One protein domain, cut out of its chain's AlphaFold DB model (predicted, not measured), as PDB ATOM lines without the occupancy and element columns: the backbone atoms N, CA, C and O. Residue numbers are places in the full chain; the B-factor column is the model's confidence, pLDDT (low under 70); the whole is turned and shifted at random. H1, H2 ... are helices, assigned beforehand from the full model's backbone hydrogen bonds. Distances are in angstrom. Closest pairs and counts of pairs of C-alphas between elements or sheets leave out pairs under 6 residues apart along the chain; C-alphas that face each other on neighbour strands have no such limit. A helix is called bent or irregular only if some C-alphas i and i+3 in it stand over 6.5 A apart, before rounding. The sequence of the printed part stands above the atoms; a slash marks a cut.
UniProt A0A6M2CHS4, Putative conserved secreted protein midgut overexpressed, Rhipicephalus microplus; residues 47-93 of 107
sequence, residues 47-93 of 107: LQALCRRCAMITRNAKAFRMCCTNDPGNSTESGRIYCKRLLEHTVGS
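What this domain is: This is residues 47 to 93 of the 107 residues of the protein "Putative conserved secreted protein midgut overexpressed" of Rhipicephalus microplus (UniProt A0A6M2CHS4). Two short helices, H1 and H2, stand side by side as a helical hairpin, and the longer H3 packs on one side of the pair: it starts at H2, which it touches with residues 79 to 83 alone, then crosses H1 at a steep tilt, and its last residues reach past H1. The loop of residues 69 to 78 folds back from H2 to H3 and lies at the opposite end of the longest axis from the last residues of H3. The 47 printed residues include three named helices, in the order H1, H2, H3, and no named strand; the class is all helix. The whole is compact, with a radius of gyration of the C-alphas of 9.4 A and spans of 26 by 17 by 17 A.

Where its parts are: H1, residues 47 to 57, begins at C-alpha 47 (11.953, 34.952, -46.952) and is 15.4 A from first to last C-alpha. H2, residues 61 to 68, begins at C-alpha 61 (10.676, 41.314, -33.074) and is 11.5 A long. H3, residues 79 to 93, is 21.0 A long and ends at C-alpha 93 (28.788, 44.692, -40.476). H3 is irregular, but only just: C-alphas 89 and 92 are 6.9 A apart.

How they stand to each other: H1 and H2 touch at a shallow tilt of 27 degrees, opposite ways; their closest C-alphas, those of Cys 51 and Phe 64, are 5.0 A apart. H1 touches H3 at a steep tilt of 60 degrees, the same way, closest at the C-alphas of Cys 54 and Cys 83, 5.4 A. H3 touches H2 with residues 79 to 83 alone, at a steep tilt of 62 degrees, opposite ways; the closest C-alphas are those of Cys 67 and Gly 79, 4.3 A. Every O i to N i+4 pair is within hydrogen-bond range in H1, against 3 of 4 in H2 and 9 of 11 in H3.

The domain as a whole: The C-alphas farthest apart, those of Asn 74 and Gly 92, are 26.8 A from each other. The printed part has no cut. The link from H1 to H2 is tight, with 3 residues, and that from H2 to H3 is short, with 10. The mean pLDDT of the printed part is 81.7; residues 74 to 75 and 91 to 93 are under 70.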
ATOM      1  N   LEU A  47      12.697  33.839 -47.528       82.62
ATOM      2  CA  LEU A  47      11.953  34.952 -46.952       82.62
ATOM      3  C   LEU A  47      12.003  34.934 -45.418       82.62
ATOM      4  O   LEU A  47      12.272  35.964 -44.799       82.62
ATOM      5  N   GLN A  48      11.822  33.770 -44.788       84.62
ATOM      6  CA  GLN A  48      11.960  33.631 -43.339       84.62
ATOM      7  C   GLN A  48      13.372  34.012 -42.879       84.62
ATOM      8  O   GLN A  48      13.524  34.725 -41.884       84.62
ATOM      9  N   ALA A  49      14.409  33.568 -43.597       85.75
ATOM     10  CA  ALA A  49      15.791  33.906 -43.275       85.75
ATOM     11  C   ALA A  49      16.048  35.419 -43.391       85.75
ATOM     12  O   ALA A  49      16.678  36.000 -42.505       85.75
ATOM     13  N   LEU A  50      15.511  36.061 -44.431       86.62
ATOM     14  CA  LEU A  50      15.568  37.509 -44.636       86.62
ATOM     15  C   LEU A  50      14.873  38.261 -43.492       86.62
ATOM     16  O   LEU A  50      15.496  39.078 -42.810       86.62
ATOM     17  N   CYS A  51      13.613  37.931 -43.207       87.44
ATOM     18  CA  CYS A  51      12.836  38.587 -42.157       87.44
ATOM     19  C   CYS A  51      13.451  38.380 -40.767       87.44
ATOM     20  O   CYS A  51      13.462  39.296 -39.940       87.44
ATOM     21  N   ARG A  52      14.021  37.199 -40.502       87.75
ATOM     22  CA  ARG A  52      14.713  36.901 -39.244       87.75
ATOM     23  C   ARG A  52      15.973  37.745 -39.082       87.75
ATOM     24  O   ARG A  52      16.172  38.322 -38.015       87.75
ATOM     25  N   ARG A  53      16.809  37.853 -40.120       86.62
ATOM     26  CA  ARG A  53      18.012  38.705 -40.081       86.62
ATOM     27  C   ARG A  53      17.648  40.171 -39.876       86.62
ATOM     28  O   ARG A  53      18.246  40.828 -39.030       86.62
ATOM     29  N   CYS A  54      16.623  40.653 -40.569       86.69
ATOM     30  CA  CYS A  54      16.112  42.010 -40.402       86.69
ATOM     31  C   CYS A  54      15.664  42.293 -38.958       86.69
ATOM     32  O   CYS A  54      16.059  43.298 -38.366       86.69
ATOM     33  N   ALA A  55      14.909  41.377 -38.343       88.81
ATOM     34  CA  ALA A  55      14.490  41.502 -36.947       88.81
ATOM     35  C   ALA A  55      15.670  41.493 -35.960       88.81
ATOM     36  O   ALA A  55      15.647  42.219 -34.966       88.81
ATOM     37  N   MET A  56      16.721  40.714 -36.241       87.31
ATOM     38  CA  MET A  56      17.940  40.692 -35.423       87.31
ATOM     39  C   MET A  56      18.727  42.005 -35.517       87.31
ATOM     40  O   MET A  56      19.178  42.517 -34.496       87.31
ATOM     41  N   ILE A  57      18.861  42.571 -36.720       85.50
ATOM     42  CA  ILE A  57      19.592  43.825 -36.955       85.50
ATOM     43  C   ILE A  57      18.859  45.014 -36.341       85.50
ATOM     44  O   ILE A  57      19.454  45.802 -35.611       85.50
ATOM     45  N   THR A  58      17.551  45.104 -36.572       85.31
ATOM     46  CA  THR A  58      16.704  46.159 -35.994       85.31
ATOM     47  C   THR A  58      16.468  45.986 -34.494       85.31
ATOM     48  O   THR A  58      15.895  46.874 -33.867       85.31
ATOM     49  N   ARG A  59      16.861  44.837 -33.917       83.69
ATOM     50  CA  ARG A  59      16.507  44.408 -32.552       83.69
ATOM     51  C   ARG A  59      15.002  44.513 -32.276       83.69
ATOM     52  O   ARG A  59      14.583  44.747 -31.145       83.69
ATOM     53  N   ASN A  60      14.184  44.335 -33.313       82.38
ATOM     54  CA  ASN A  60      12.746  44.525 -33.255       82.38
ATOM     55  C   ASN A  60      12.021  43.260 -33.720       82.38
ATOM     56  O   ASN A  60      11.907  42.977 -34.911       82.38
ATOM     57  N   ALA A  61      11.451  42.515 -32.772       82.56
ATOM     58  CA  ALA A  61      10.676  41.314 -33.074       82.56
ATOM     59  C   ALA A  61       9.413  41.602 -33.917       82.56
ATOM     60  O   ALA A  61       8.935  40.721 -34.633       82.56
ATOM     61  N   LYS A  62       8.880  42.836 -33.891       84.69
ATOM     62  CA  LYS A  62       7.767  43.260 -34.759       84.69
ATOM     63  C   LYS A  62       8.189  43.308 -36.231       84.69
ATOM     64  O   LYS A  62       7.361  43.015 -37.089       84.69
ATOM     65  N   ALA A  63       9.462  43.592 -36.524       82.75
ATOM     66  CA  ALA A  63       9.983  43.634 -37.893       82.75
ATOM     67  C   ALA A  63       9.892  42.272 -38.592       82.75
ATOM     68  O   ALA A  63       9.623  42.220 -39.788       82.75
ATOM     69  N   PHE A  64      10.013  41.168 -37.843       85.56
ATOM     70  CA  PHE A  64       9.803  39.827 -38.391       85.56
ATOM     71  C   PHE A  64       8.382  39.663 -38.938       85.56
ATOM     72  O   PHE A  64       8.203  39.266 -40.086       85.56
ATOM     73  N   ARG A  65       7.370  40.026 -38.136       85.38
ATOM     74  CA  ARG A  65       5.963  39.934 -38.548       85.38
ATOM     75  C   ARG A  65       5.664  40.854 -39.724       85.38
ATOM     76  O   ARG A  65       5.120  40.366 -40.702       85.38
ATOM     77  N   MET A  66       6.092  42.119 -39.659       85.50
ATOM     78  CA  MET A  66       5.879  43.091 -40.740       85.50
ATOM     79  C   MET A  66       6.505  42.633 -42.062       85.50
ATOM     80  O   MET A  66       5.883  42.717 -43.115       85.50
ATOM     81  N   CYS A  67       7.711  42.070 -42.012       86.94
ATOM     82  CA  CYS A  67       8.372  41.517 -43.188       86.94
ATOM     83  C   CYS A  67       7.629  40.299 -43.758       86.94
ATOM     84  O   CYS A  67       7.385  40.227 -44.962       86.94
ATOM     85  N   CYS A  68       7.204  39.367 -42.903       85.31
ATOM     86  CA  CYS A  68       6.476  38.181 -43.343       85.31
ATOM     87  C   CYS A  68       5.128  38.540 -43.983       85.31
ATOM     88  O   CYS A  68       4.865  38.174 -45.128       85.31
ATOM     89  N   THR A  69       4.319  39.355 -43.304       85.31
ATOM     90  CA  THR A  69       2.996  39.773 -43.793       85.31
ATOM     91  C   THR A  69       3.056  40.864 -44.861       85.31
ATOM     92  O   THR A  69       2.009  41.322 -45.305       85.31
ATOM     93  N   ASN A  70       4.259  41.295 -45.263       82.00
ATOM     94  CA  ASN A  70       4.482  42.448 -46.137       82.00
ATOM     95  C   ASN A  70       3.751  43.719 -45.651       82.00
ATOM     96  O   ASN A  70       3.364  44.572 -46.447       82.00
ATOM     97  N   ASP A  71       3.558  43.826 -44.337       81.00
ATOM     98  CA  ASP A  71       2.870  44.936 -43.697       81.00
ATOM     99  C   ASP A  71       3.818  46.144 -43.658       81.00
ATOM    100  O   ASP A  71       4.975  46.004 -43.238       81.00
ATOM    101  N   PRO A  72       3.378  47.321 -44.123       74.19
ATOM    102  CA  PRO A  72       4.208  48.521 -44.131       74.19
ATOM    103  C   PRO A  72       4.339  49.160 -42.732       74.19
ATOM    104  O   PRO A  72       5.175  50.040 -42.511       74.19
ATOM    105  N   GLY A  73       3.569  48.699 -41.740       75.25
ATOM    106  CA  GLY A  73       3.597  49.214 -40.379       75.25
ATOM    107  C   GLY A  73       3.215  50.692 -40.318       75.25
ATOM    108  O   GLY A  73       2.074  51.053 -40.578       75.25
ATOM    109  N   ASN A  74       4.178  51.535 -39.928       69.38
ATOM    110  CA  ASN A  74       4.042  53.000 -39.893       69.38
ATOM    111  C   ASN A  74       4.828  53.695 -41.023       69.38
ATOM    112  O   ASN A  74       5.022  54.907 -40.993       69.38
ATOM    113  N   SER A  75       5.365  52.918 -41.964       67.00
ATOM    114  CA  SER A  75       6.060  53.413 -43.149       67.00
ATOM    115  C   SER A  75       5.121  53.363 -44.355       67.00
ATOM    116  O   SER A  75       4.099  52.687 -44.324       67.00
ATOM    117  N   THR A  76       5.466  54.060 -45.434       74.44
ATOM    118  CA  THR A  76       4.867  53.841 -46.764       74.44
ATOM    119  C   THR A  76       5.563  52.714 -47.528       74.44
ATOM    120  O   THR A  76       5.033  52.204 -48.513       74.44
ATOM    121  N   GLU A  77       6.752  52.306 -47.078       78.31
ATOM    122  CA  GLU A  77       7.519  51.208 -47.654       78.31
ATOM    123  C   GLU A  77       7.059  49.859 -47.092       78.31
ATOM    124  O   GLU A  77       6.837  49.713 -45.890       78.31
ATOM    125  N   SER A  78       6.943  48.849 -47.957       82.19
ATOM    126  CA  SER A  78       6.574  47.503 -47.524       82.19
ATOM    127  C   SER A  78       7.660  46.886 -46.638       82.19
ATOM    128  O   SER A  78       8.861  47.034 -46.894       82.19
ATOM    129  N   GLY A  79       7.250  46.138 -45.606       82.25
ATOM    130  CA  GLY A  79       8.180  45.528 -44.653       82.25
ATOM    131  C   GLY A  79       9.260  44.657 -45.313       82.25
ATOM    132  O   GLY A  79      10.390  44.608 -44.825       82.25
ATOM    133  N   ARG A  80       8.957  44.018 -46.456       85.44
ATOM    134  CA  ARG A  80       9.936  43.229 -47.226       85.44
ATOM    135  C   ARG A  80      11.002  44.095 -47.890       85.44
ATOM    136  O   ARG A  80      12.181  43.760 -47.788       85.44
ATOM    137  N   ILE A  81      10.615  45.187 -48.555       87.19
ATOM    138  CA  ILE A  81      11.569  46.069 -49.246       87.19
ATOM    139  C   ILE A  81      12.464  46.763 -48.221       87.19
ATOM    140  O   ILE A  81      13.685  46.754 -48.381       87.19
ATOM    141  N   TYR A  82      11.877  47.246 -47.124       86.69
ATOM    142  CA  TYR A  82      12.629  47.803 -46.004       86.69
ATOM    143  C   TYR A  82      13.694  46.821 -45.495       86.69
ATOM    144  O   TYR A  82      14.873  47.163 -45.409       86.69
ATOM    145  N   CYS A  83      13.303  45.573 -45.212       86.62
ATOM    146  CA  CYS A  83      14.234  44.561 -44.725       86.62
ATOM    147  C   CYS A  83      15.311  44.191 -45.749       86.62
ATOM    148  O   CYS A  83      16.454  43.966 -45.357       86.62
ATOM    149  N   LYS A  84      14.976  44.148 -47.045       87.75
ATOM    150  CA  LYS A  84      15.949  43.892 -48.112       87.75
ATOM    151  C   LYS A  84      16.996  45.005 -48.181       87.75
ATOM    152  O   LYS A  84      18.179  44.703 -48.059       87.75
ATOM    153  N   ARG A  85      16.564  46.270 -48.259       87.81
ATOM    154  CA  ARG A  85      17.457  47.438 -48.291       87.81
ATOM    155  C   ARG A  85      18.323  47.503 -47.033       87.81
ATOM    156  O   ARG A  85      19.532  47.696 -47.112       87.81
ATOM    157  N   LEU A  86      17.716  47.305 -45.862       86.69
ATOM    158  CA  LEU A  86      18.444  47.307 -44.597       86.69
ATOM    159  C   LEU A  86      19.533  46.235 -44.592       86.69
ATOM    160  O   LEU A  86      20.660  46.511 -44.192       86.69
ATOM    161  N   LEU A  87      19.209  45.021 -45.039       85.44
ATOM    162  CA  LEU A  87      20.190  43.951 -45.113       85.44
ATOM    163  C   LEU A  87      21.298  44.300 -46.091       85.44
ATOM    164  O   LEU A  87      22.437  44.252 -45.657       85.44
ATOM    165  N   GLU A  88      20.999  44.731 -47.318       86.38
ATOM    166  CA  GLU A  88      22.003  45.131 -48.319       86.38
ATOM    167  C   GLU A  88      23.028  46.133 -47.760       86.38
ATOM    168  O   GLU A  88      24.227  45.957 -47.970       86.38
ATOM    169  N   HIS A  89      22.594  47.112 -46.959       82.81
ATOM    170  CA  HIS A  89      23.505  48.064 -46.310       82.81
ATOM    171  C   HIS A  89      24.193  47.533 -45.046       82.81
ATOM    172  O   HIS A  89      25.235  48.049 -44.652       82.81
ATOM    173  N   THR A  90      23.633  46.513 -44.391       77.75
ATOM    174  CA  THR A  90      24.146  46.001 -43.111       77.75
ATOM    175  C   THR A  90      24.984  44.725 -43.253       77.75
ATOM    176  O   THR A  90      25.736  44.406 -42.333       77.75
ATOM    177  N   VAL A  91      24.925  43.980 -44.373       63.03
ATOM    178  CA  VAL A  91      25.705  42.727 -44.529       63.03
ATOM    179  C   VAL A  91      27.219  42.961 -44.428       63.03
ATOM    180  O   VAL A  91      27.940  42.036 -44.069       63.03
ATOM    181  N   GLY A  92      27.697  44.196 -44.624       56.47
ATOM    182  CA  GLY A  92      29.087  44.580 -44.353       56.47
ATOM    183  C   GLY A  92      29.488  44.609 -42.866       56.47
ATOM    184  O   GLY A  92      30.672  44.688 -42.573       56.47
ATOM    185  N   SER A  93      28.538  44.533 -41.923       49.09
ATOM    186  CA  SER A  93      28.788  44.692 -40.476       49.09
ATOM    187  C   SER A  93      28.433  43.456 -39.630       49.09
ATOM    188  O   SER A  93      28.934  43.299 -38.517       49.09
TER     189      SER A  93